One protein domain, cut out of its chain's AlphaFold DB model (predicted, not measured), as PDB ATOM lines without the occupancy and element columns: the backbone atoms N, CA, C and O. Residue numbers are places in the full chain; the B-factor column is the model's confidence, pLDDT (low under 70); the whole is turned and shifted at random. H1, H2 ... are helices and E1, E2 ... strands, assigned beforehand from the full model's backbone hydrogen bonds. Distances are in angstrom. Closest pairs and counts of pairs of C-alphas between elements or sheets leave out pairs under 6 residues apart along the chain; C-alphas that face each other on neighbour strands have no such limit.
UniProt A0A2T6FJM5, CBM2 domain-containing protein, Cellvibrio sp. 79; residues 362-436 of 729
ATOM      1  N   GLY A 362      23.938 -33.195   7.468       93.69
ATOM      2  CA  GLY A 362      24.060 -32.108   8.435       93.69
ATOM      3  C   GLY A 362      22.994 -32.054   9.535       93.69
ATOM      4  O   GLY A 362      22.011 -32.798   9.553       93.69
ATOM      5  N   ILE A 363      23.201 -31.118  10.460       94.25
ATOM      6  CA  ILE A 363      22.306 -30.785  11.576       94.25
ATOM      7  C   ILE A 363      21.498 -29.541  11.193       94.25
ATOM      8  O   ILE A 363      22.073 -28.578  10.684       94.25
ATOM      9  N   ALA A 364      20.186 -29.541  11.439       95.38
ATOM     10  CA  ALA A 364      19.323 -28.406  11.120       95.38
ATOM     11  C   ALA A 364      19.700 -27.156  11.936       95.38
ATOM     12  O   ALA A 364      19.895 -27.216  13.153       95.38
ATOM     13  N   VAL A 365      19.746 -25.999  11.276       95.00
ATOM     14  CA  VAL A 365      20.074 -24.711  11.908       95.00
ATOM     15  C   VAL A 365      19.034 -24.329  12.966       95.00
ATOM     16  O   VAL A 365      19.402 -23.799  14.015       95.00
ATOM     17  N   ASN A 366      17.757 -24.659  12.743       94.75
ATOM     18  CA  ASN A 366      16.692 -24.482  13.734       94.75
ATOM     19  C   ASN A 366      16.931 -25.275  15.028       94.75
ATOM     20  O   ASN A 366      16.747 -24.717  16.104       94.75
ATOM     21  N   ASP A 367      17.382 -26.532  14.951       93.81
ATOM     22  CA  ASP A 367      17.645 -27.350  16.146       93.81
ATOM     23  C   ASP A 367      18.806 -26.793  16.972       93.81
ATOM     24  O   ASP A 367      18.740 -26.757  18.201       93.81
ATOM     25  N   ILE A 368      19.845 -26.290  16.304       92.88
ATOM     26  CA  ILE A 368      20.961 -25.614  16.974       92.88
ATOM     27  C   ILE A 368      20.475 -24.313  17.636       92.88
ATOM     28  O   ILE A 368      20.780 -24.059  18.800       92.88
ATOM     29  N   ARG A 369      19.664 -23.505  16.937       93.06
ATOM     30  CA  ARG A 369      19.088 -22.255  17.477       93.06
ATOM     31  C   ARG A 369      18.108 -22.484  18.631       93.06
ATOM     32  O   ARG A 369      18.009 -21.626  19.502       93.06
ATOM     33  N   ALA A 370      17.420 -23.624  18.656       92.94
ATOM     34  CA  ALA A 370      16.529 -24.031  19.740       92.94
ATOM     35  C   ALA A 370      17.264 -24.632  20.956       92.94
ATOM     36  O   ALA A 370      16.647 -24.819  22.002       92.94
ATOM     37  N   GLY A 371      18.560 -24.950  20.838       90.94
ATOM     38  CA  GLY A 371      19.310 -25.679  21.868       90.94
ATOM     39  C   GLY A 371      19.051 -27.192  21.886       90.94
ATOM     40  O   GLY A 371      19.530 -27.878  22.787       90.94
ATOM     41  N   ASN A 372      18.352 -27.733  20.880       90.50
ATOM     42  CA  ASN A 372      18.142 -29.177  20.694       90.50
ATOM     43  C   ASN A 372      19.442 -29.911  20.310       90.50
ATOM     44  O   ASN A 372      19.499 -31.141  20.340       90.50
ATOM     45  N   ASN A 373      20.485 -29.175  19.912       90.06
ATOM     46  CA  ASN A 373      21.784 -29.721  19.545       90.06
ATOM     47  C   ASN A 373      22.934 -28.846  20.076       90.06
ATOM     48  O   ASN A 373      22.838 -27.623  20.071       90.06
ATOM     49  N   ALA A 374      24.031 -29.478  20.504       82.00
ATOM     50  CA  ALA A 374      25.193 -28.813  21.102       82.00
ATOM     51  C   ALA A 374      26.231 -28.276  20.088       82.00
ATOM     52  O   ALA A 374      27.265 -27.748  20.497       82.00
ATOM     53  N   ALA A 375      26.002 -28.427  18.779       84.69
ATOM     54  CA  ALA A 375      26.852 -27.826  17.753       84.69
ATOM     55  C   ALA A 375      26.799 -26.286  17.799       84.69
ATOM     56  O   ALA A 375      25.778 -25.696  18.142       84.69
ATOM     57  N   SER A 376      27.887 -25.617  17.416       81.25
ATOM     58  CA  SER A 376      27.950 -24.156  17.321       81.25
ATOM     59  C   SER A 376      27.754 -23.674  15.882       81.25
ATOM     60  O   SER A 376      28.308 -24.239  14.939       81.25
ATOM     61  N   LEU A 377      26.990 -22.591  15.707       84.88
ATOM     62  CA  LEU A 377      26.941 -21.860  14.438       84.88
ATOM     63  C   LEU A 377      28.103 -20.849  14.360       84.88
ATOM     64  O   LEU A 377      28.474 -20.272  15.386       84.88
ATOM     65  N   PRO A 378      28.662 -20.589  13.165       79.00
ATOM     66  CA  PRO A 378      29.593 -19.485  12.949       79.00
ATOM     67  C   PRO A 378      28.889 -18.125  13.086       79.00
ATOM     68  O   PRO A 378      27.666 -18.028  13.028       79.00
ATOM     69  N   SER A 379      29.667 -17.045  13.179       73.00
ATOM     70  CA  SER A 379      29.162 -15.663  13.290       73.00
ATOM     71  C   SER A 379      28.455 -15.122  12.033       73.00
ATOM     72  O   SER A 379      28.021 -13.973  12.024       73.00
ATOM     73  N   GLN A 380      28.376 -15.911  10.959       78.56
ATOM     74  CA  GLN A 380      27.721 -15.554   9.701       78.56
ATOM     75  C   GLN A 380      26.227 -15.896   9.771       78.56
ATOM     76  O   GLN A 380      25.847 -16.942  10.296       78.56
ATOM     77  N   THR A 381      25.367 -15.040   9.215       86.81
ATOM     78  CA  THR A 381      23.934 -15.334   9.112       86.81
ATOM     79  C   THR A 381      23.709 -16.520   8.171       86.81
ATOM     80  O   THR A 381      24.002 -16.431   6.982       86.81
ATOM     81  N   ILE A 382      23.188 -17.618   8.720       90.88
ATOM     82  CA  ILE A 382      22.716 -18.803   7.989       90.88
ATOM     83  C   ILE A 382      21.183 -18.844   8.072       90.88
ATOM     84  O   ILE A 382      20.622 -18.511   9.123       90.88
ATOM     85  N   ASP A 383      20.502 -19.270   7.013       91.62
ATOM     86  CA  ASP A 383      19.039 -19.368   6.970       91.62
ATOM     87  C   ASP A 383      18.499 -20.433   7.946       91.62
ATOM     88  O   ASP A 383      19.201 -21.360   8.350       91.62
ATOM     89  N   ASN A 384      17.234 -20.299   8.353       91.69
ATOM     90  CA  ASN A 384      16.582 -21.208   9.307       91.69
ATOM     91  C   ASN A 384      16.294 -22.608   8.724       91.69
ATOM     92  O   ASN A 384      16.334 -23.597   9.448       91.69
ATOM     93  N   ASP A 385      16.004 -22.691   7.424       92.69
ATOM     94  CA  ASP A 385      15.720 -23.921   6.665       92.69
ATOM     95  C   ASP A 385      16.988 -24.685   6.235       92.69
ATOM     96  O   ASP A 385      16.910 -25.718   5.568       92.69
ATOM     97  N   ALA A 386      18.164 -24.178   6.602       94.50
ATOM     98  CA  ALA A 386      19.440 -24.783   6.271       94.50
ATOM     99  C   ALA A 386      19.915 -25.811   7.310       94.50
ATOM    100  O   ALA A 386      19.441 -25.900   8.444       94.50
ATOM    101  N   TYR A 387      20.929 -26.562   6.901       95.31
ATOM    102  CA  TYR A 387      21.646 -27.570   7.662       95.31
ATOM    103  C   TYR A 387      23.141 -27.246   7.631       95.31
ATOM    104  O   TYR A 387      23.666 -26.820   6.601       95.31
ATOM    105  N   VAL A 388      23.852 -27.485   8.729       94.25
ATOM    106  CA  VAL A 388      25.318 -27.382   8.787       94.25
ATOM    107  C   VAL A 388      25.898 -28.787   8.855       94.25
ATOM    108  O   VAL A 388      25.484 -29.577   9.706       94.25
ATOM    109  N   LEU A 389      26.842 -29.121   7.973       94.69
ATOM    110  CA  LEU A 389      27.574 -30.382   8.075       94.69
ATOM    111  C   LEU A 389      28.343 -30.439   9.394       94.69
ATOM    112  O   LEU A 389      29.011 -29.481   9.789       94.69
ATOM    113  N   THR A 390      28.292 -31.590  10.055       94.56
ATOM    114  CA  THR A 390      29.138 -31.852  11.219       94.56
ATOM    115  C   THR A 390      30.622 -31.803  10.834       94.56
ATOM    116  O   THR A 390      30.976 -32.084   9.683       94.56
ATOM    117  N   PRO A 391      31.535 -31.542  11.789       95.38
ATOM    118  CA  PRO A 391      32.971 -31.603  11.521       95.38
ATOM    119  C   PRO A 391      33.430 -32.953  10.937       95.38
ATOM    120  O   PRO A 391      34.382 -32.984  10.162       95.38
ATOM    121  N   TYR A 392      32.738 -34.055  11.254       96.94
ATOM    122  CA  TYR A 392      33.014 -35.398  10.729       96.94
ATOM    123  C   TYR A 392      32.522 -35.610   9.285       96.94
ATOM    124  O   TYR A 392      33.224 -36.225   8.477       96.94
ATOM    125  N   GLU A 393      31.358 -35.065   8.918       97.12
ATOM    126  CA  GLU A 393      30.903 -35.033   7.519       97.12
ATOM    127  C   GLU A 393      31.808 -34.124   6.673       97.12
ATOM    128  O   GLU A 393      32.197 -34.506   5.572       97.12
ATOM    129  N   LEU A 394      32.231 -32.969   7.204       97.12
ATOM    130  CA  LEU A 394      33.191 -32.084   6.536       97.12
ATOM    131  C   LEU A 394      34.567 -32.752   6.380       97.12
ATOM    132  O   LEU A 394      35.130 -32.731   5.289       97.12
ATOM    133  N   ALA A 395      35.087 -33.414   7.419       98.19
ATOM    134  CA  ALA A 395      36.294 -34.236   7.316       98.19
ATOM    135  C   ALA A 395      36.157 -35.310   6.225       98.19
ATOM    136  O   ALA A 395      37.068 -35.482   5.415       98.19
ATOM    137  N   SER A 396      35.008 -35.988   6.156       98.06
ATOM    138  CA  SER A 396      34.710 -36.984   5.118       98.06
ATOM    139  C   SER A 396      34.681 -36.369   3.716       98.06
ATOM    140  O   SER A 396      35.314 -36.906   2.809       98.06
ATOM    141  N   PHE A 397      34.015 -35.224   3.536       97.50
ATOM    142  CA  PHE A 397      33.992 -34.484   2.273       97.50
ATOM    143  C   PHE A 397      35.408 -34.115   1.811       97.50
ATOM    144  O   PHE A 397      35.769 -34.397   0.669       97.50
ATOM    145  N   LEU A 398      36.228 -33.545   2.700       98.25
ATOM    146  CA  LEU A 398      37.612 -33.169   2.398       98.25
ATOM    147  C   LEU A 398      38.462 -34.400   2.046       98.25
ATOM    148  O   LEU A 398      39.142 -34.397   1.023       98.25
ATOM    149  N   ALA A 399      38.408 -35.467   2.848       98.44
ATOM    150  CA  ALA A 399      39.197 -36.672   2.601       98.44
ATOM    151  C   ALA A 399      38.886 -37.291   1.233       98.44
ATOM    152  O   ALA A 399      39.792 -37.432   0.414       98.44
ATOM    153  N   PHE A 400      37.612 -37.557   0.932       98.00
ATOM    154  CA  PHE A 400      37.251 -38.155  -0.351       98.00
ATOM    155  C   PHE A 400      37.536 -37.224  -1.537       98.00
ATOM    156  O   PHE A 400      38.032 -37.707  -2.547       98.00
ATOM    157  N   THR A 401      37.327 -35.908  -1.403       97.50
ATOM    158  CA  THR A 401      37.601 -34.930  -2.478       97.50
ATOM    159  C   THR A 401      39.082 -34.841  -2.855       97.50
ATOM    160  O   THR A 401      39.394 -34.622  -4.023       97.50
ATOM    161  N   TYR A 402      40.007 -34.991  -1.897       98.12
ATOM    162  CA  TYR A 402      41.443 -34.830  -2.173       98.12
ATOM    163  C   TYR A 402      42.217 -36.143  -2.277       98.12
ATOM    164  O   TYR A 402      43.185 -36.188  -3.025       98.12
ATOM    165  N   THR A 403      41.824 -37.208  -1.574       98.12
ATOM    166  CA  THR A 403      42.595 -38.468  -1.528       98.12
ATOM    167  C   THR A 403      41.857 -39.678  -2.093       98.12
ATOM    168  O   THR A 403      42.452 -40.756  -2.145       98.12
ATOM    169  N   GLY A 404      40.580 -39.538  -2.476       97.38
ATOM    170  CA  GLY A 404      39.746 -40.665  -2.900       97.38
ATOM    171  C   GLY A 404      39.607 -41.740  -1.820       97.38
ATOM    172  O   GLY A 404      39.512 -42.919  -2.148       97.38
ATOM    173  N   SER A 405      39.688 -41.363  -0.539       97.81
ATOM    174  CA  SER A 405      39.753 -42.286   0.598       97.81
ATOM    175  C   SER A 405      39.139 -41.682   1.866       97.81
ATOM    176  O   SER A 405      38.782 -40.504   1.923       97.81
ATOM    177  N   THR A 406      39.032 -42.508   2.902       97.62
ATOM    178  CA  THR A 406      38.512 -42.141   4.222       97.62
ATOM    179  C   THR A 406      39.385 -41.083   4.937       97.62
ATOM    180  O   THR A 406      40.595 -41.021   4.690       97.62
ATOM    181  N   PRO A 407      38.829 -40.268   5.858       98.38
ATOM    182  CA  PRO A 407      39.609 -39.428   6.766       98.38
ATOM    183  C   PRO A 407      40.691 -40.192   7.533       98.38
ATOM    184  O   PRO A 407      40.455 -41.274   8.072       98.38
ATOM    185  N   ASP A 408      41.879 -39.593   7.633       97.31
ATOM    186  CA  ASP A 408      42.944 -40.092   8.498       97.31
ATOM    187  C   ASP A 408      42.794 -39.585   9.938       97.31
ATOM    188  O   ASP A 408      41.984 -38.701  10.222       97.31
ATOM    189  N   ALA A 409      43.587 -40.148  10.856       95.88
ATOM    190  CA  ALA A 409      43.511 -39.834  12.283       95.88
ATOM    191  C   ALA A 409      43.587 -38.322  12.557       95.88
ATOM    192  O   ALA A 409      42.740 -37.798  13.268       95.88
ATOM    193  N   GLU A 410      44.515 -37.605  11.917       97.69
ATOM    194  CA  GLU A 410      44.656 -36.153  12.093       97.69
ATOM    195  C   GLU A 410      43.403 -35.371  11.660       97.69
ATOM    196  O   GLU A 410      43.040 -34.394  12.309       97.69
ATOM    197  N   LEU A 411      42.715 -35.792  10.592       98.00
ATOM    198  CA  LEU A 411      41.501 -35.115  10.128       98.00
ATOM    199  C   LEU A 411      40.273 -35.475  10.986       98.00
ATOM    200  O   LEU A 411      39.409 -34.625  11.198       98.00
ATOM    201  N   LEU A 412      40.220 -36.697  11.531       97.88
ATOM    202  CA  LEU A 412      39.216 -37.104  12.523       97.88
ATOM    203  C   LEU A 412      39.426 -36.403  13.872       97.88
ATOM    204  O   LEU A 412      38.455 -35.958  14.480       97.88
ATOM    205  N   ASP A 413      40.671 -36.230  14.320       97.50
ATOM    206  CA  ASP A 413      40.996 -35.428  15.504       97.50
ATOM    207  C   ASP A 413      40.740 -33.934  15.252       97.50
ATOM    208  O   ASP A 413      40.235 -33.244  16.137       97.50
ATOM    209  N   ALA A 414      40.993 -33.422  14.042       97.44
ATOM    210  CA  ALA A 414      40.631 -32.052  13.680       97.44
ATOM    211  C   ALA A 414      39.109 -31.824  13.725       97.44
ATOM    212  O   ALA A 414      38.658 -30.775  14.185       97.44
ATOM    213  N   ALA A 415      38.315 -32.815  13.305       96.31
ATOM    214  CA  ALA A 415      36.863 -32.800  13.447       96.31
ATOM    215  C   ALA A 415      36.427 -32.844  14.921       96.31
ATOM    216  O   ALA A 415      35.672 -31.982  15.374       96.31
ATOM    217  N   LYS A 416      36.952 -33.808  15.685       95.62
ATOM    218  CA  LYS A 416      36.695 -34.008  17.119       95.62
ATOM    219  C   LYS A 416      36.989 -32.767  17.962       95.62
ATOM    220  O   LYS A 416      36.219 -32.442  18.859       95.62
ATOM    221  N   ASN A 417      38.088 -32.078  17.663       95.19
ATOM    222  CA  ASN A 417      38.559 -30.911  18.406       95.19
ATOM    223  C   ASN A 417      37.979 -29.583  17.870       95.19
ATOM    224  O   ASN A 417      38.420 -28.513  18.284       95.19
ATOM    225  N   GLY A 418      37.032 -29.626  16.922       91.06
ATOM    226  CA  GLY A 418      36.402 -28.435  16.337       91.06
ATOM    227  C   GLY A 418      37.319 -27.591  15.440       91.06
ATOM    228  O   GLY A 418      36.922 -26.518  14.986       91.06
ATOM    229  N   THR A 419      38.533 -28.050  15.124       92.94
ATOM    230  CA  THR A 419      39.525 -27.297  14.341       92.94
ATOM    231  C   THR A 419      39.307 -27.401  12.826       92.94
ATOM    232  O   THR A 419      40.268 -27.466  12.064       92.94
ATOM    233  N   LEU A 420      38.042 -27.420  12.393       93.44
ATOM    234  CA  LEU A 420      37.589 -27.309  10.997       93.44
ATOM    235  C   LEU A 420      36.539 -26.185  10.831       93.44
ATOM    236  O   LEU A 420      35.828 -26.137   9.832       93.44
ATOM    237  N   ALA A 421      36.419 -25.288  11.815       86.44
ATOM    238  CA  ALA A 421      35.369 -24.269  11.884       86.44
ATOM    239  C   ALA A 421      35.590 -23.051  10.961       86.44
ATOM    240  O   ALA A 421      34.649 -22.308  10.692       86.44
ATOM    241  N   SER A 422      36.817 -22.823  10.481       89.44
ATOM    242  CA  SER A 422      37.188 -21.641   9.687       89.44
ATOM    243  C   SER A 422      37.929 -21.999   8.398       89.44
ATOM    244  O   SER A 422      38.653 -22.993   8.345       89.44
ATOM    245  N   ASP A 423      37.791 -21.153   7.371       90.81
ATOM    246  CA  ASP A 423      38.430 -21.322   6.057       90.81
ATOM    247  C   ASP A 423      39.940 -21.584   6.181       90.81
ATOM    248  O   ASP A 423      40.436 -22.544   5.606       90.81
ATOM    249  N   ALA A 424      40.660 -20.824   7.014       92.12
ATOM    250  CA  ALA A 424      42.103 -20.996   7.213       92.12
ATOM    251  C   ALA A 424      42.489 -22.344   7.866       92.12
ATOM    252  O   ALA A 424      43.544 -22.905   7.565       92.12
ATOM    253  N   GLN A 425      41.645 -22.891   8.750       94.19
ATOM    254  CA  GLN A 425      41.854 -24.229   9.324       94.19
ATOM    255  C   GLN A 425      41.591 -25.328   8.287       94.19
ATOM    256  O   GLN A 425      42.346 -26.300   8.213       94.19
ATOM    257  N   ILE A 426      40.547 -25.151   7.472       95.81
ATOM    258  CA  ILE A 426      40.209 -26.057   6.374       95.81
ATOM    259  C   ILE A 426      41.334 -26.049   5.335       95.81
ATOM    260  O   ILE A 426      41.873 -27.106   5.029       95.81
ATOM    261  N   GLU A 427      41.762 -24.880   4.853       94.94
ATOM    262  CA  GLU A 427      42.835 -24.738   3.861       94.94
ATOM    263  C   GLU A 427      44.163 -25.343   4.341       94.94
ATOM    264  O   GLU A 427      44.832 -26.015   3.556       94.94
ATOM    265  N   LYS A 428      44.506 -25.220   5.635       96.12
ATOM    266  CA  LYS A 428      45.658 -25.922   6.232       96.12
ATOM    267  C   LYS A 428      45.541 -27.446   6.093       96.12
ATOM    268  O   LYS A 428      46.526 -28.109   5.766       96.12
ATOM    269  N   GLN A 429      44.360 -28.012   6.348       98.06
ATOM    270  CA  GLN A 429      44.123 -29.445   6.153       98.06
ATOM    271  C   GLN A 429      44.123 -29.825   4.667       98.06
ATOM    272  O   GLN A 429      44.682 -30.861   4.314       98.06
ATOM    273  N   VAL A 430      43.596 -28.979   3.777       98.06
ATOM    274  CA  VAL A 430      43.632 -29.217   2.326       98.06
ATOM    275  C   VAL A 430      45.063 -29.205   1.780       98.06
ATOM    276  O   VAL A 430      45.419 -30.128   1.057       98.06
ATOM    277  N   ASP A 431      45.920 -28.252   2.162       96.56
ATOM    278  CA  ASP A 431      47.342 -28.255   1.768       96.56
ATOM    279  C   ASP A 431      48.056 -29.543   2.193       96.56
ATOM    280  O   ASP A 431      48.821 -30.121   1.417       96.56
ATOM    281  N   ARG A 432      47.779 -30.018   3.414       97.62
ATOM    282  CA  ARG A 432      48.322 -31.276   3.935       97.62
ATOM    283  C   ARG A 432      47.832 -32.483   3.134       97.62
ATOM    284  O   ARG A 432      48.638 -33.345   2.791       97.62
ATOM    285  N   LEU A 433      46.533 -32.552   2.825       98.44
ATOM    286  CA  LEU A 433      45.968 -33.620   1.998       98.44
ATOM    287  C   LEU A 433      46.557 -33.588   0.581       98.44
ATOM    288  O   LEU A 433      47.006 -34.623   0.094       98.44
ATOM    289  N   LEU A 434      46.655 -32.413  -0.051       97.38
ATOM    290  CA  LEU A 434      47.180 -32.247  -1.413       97.38
ATOM    291  C   LEU A 434      48.636 -32.719  -1.589       97.38
ATOM    292  O   LEU A 434      49.054 -33.003  -2.707       97.38
ATOM    293  N   ASN A 435      49.400 -32.845  -0.501       96.50
ATOM    294  CA  ASN A 435      50.783 -33.327  -0.525       96.50
ATOM    295  C   ASN A 435      50.919 -34.859  -0.356       96.50
ATOM    296  O   ASN A 435      52.038 -35.373  -0.348       96.50
ATOM    297  N   LYS A 436      49.815 -35.611  -0.225       96.56
ATOM    298  CA  LYS A 436      49.827 -37.077  -0.066       96.56
ATOM    299  C   LYS A 436      49.981 -37.827  -1.392       96.56
ATOM    300  O   LYS A 436      49.427 -37.440  -2.416       96.56
TER     301      LYS A 436
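AT A GLANCE: This is residues 362 to 436 of the 729 residues of the protein "CBM2 domain-containing protein" of Cellvibrio sp. 79 (UniProt A0A2T6FJM5). The model has two lobes set end to end along its longest axis and joined by the tight link of residues 389 and 390. The larger lobe is three helices, H2, H3 and H4, whose centres make a triangle, with H2 and H4 running the same way and H3 the opposite way; the smaller is H1 and the short strand E1 with the long loop of residues 371 to 385 between them. The printed part has 75 residues with four named helices and one named strand, in the order H1, E1, H2, H3, H4, and its class is mostly helix. It is only just compact, close to loose, with a radius of gyration of the C-alphas of 13.2 A, and its outline, only just elongated, spans 41 by 20 by 20 A.

HOW THE PARTS SIT: H2, residues 391 to 403, is the longest helix. It touches H3, residues 409 to 416, with its residues 391 to 395 alone, and the closest C-alphas, those of Pro 391 and Ala 415, are 4.5 A apart. H2 and H3 form a helical hairpin, at a shallow tilt of 31 degrees, opposite ways. With its residues 398 to 403 alone, H2 touches residues 430 to 434 of H4, residues 423 to 434; the closest C-alphas, those of Tyr 402 and Leu 433, are 6.3 A apart. H2 and H4 run the same way at a tilt of 37 degrees, only just steep. H3 and H4 are close but not clearly touching, with the C-alphas of Leu 411 and Gln 429 closest at 7.4 A, at a shallow tilt of 18 degrees, opposite ways. H1, residues 365 to 370, is apart from H2, H3 and H4. The closest C-alphas of H1 and E1, residues 386 to 388, are those of Val 365 and Tyr 387, 5.4 A apart. E1 pairs with no named strand, but its residues 387 to 388 pair antiparallel with residues 363 to 364. E1 is apart from H2, H3 and H4. In H1, H2, H3 and H4 every O i to N i+4 pair is within hydrogen-bond range.

IN THESE COORDINATES: H2 measures 17.6 A from first to last C-alpha and begins at C-alpha 391 at (32.971, -31.603, 11.521). H4 measures 15.9 A and ends at C-alpha 434 at (47.180, -32.247, -1.413). H3 measures 10.2 A, H1 8.6 A and E1 6.9 A. H1 begins at C-alpha 365 at (20.074, -24.711, 11.908).

THE WHOLE: The two C-alphas farthest apart, those of Ala 370 and Lys 436, are 40.9 A apart. The printed part has no cut. The link from H1 to E1 is long, with 15 residues; the link from H3 to H4 is short, and those from E1 to H2 and from H2 to H3 are tight. The mean pLDDT of the printed part is 93.8, and no printed residue is under 70.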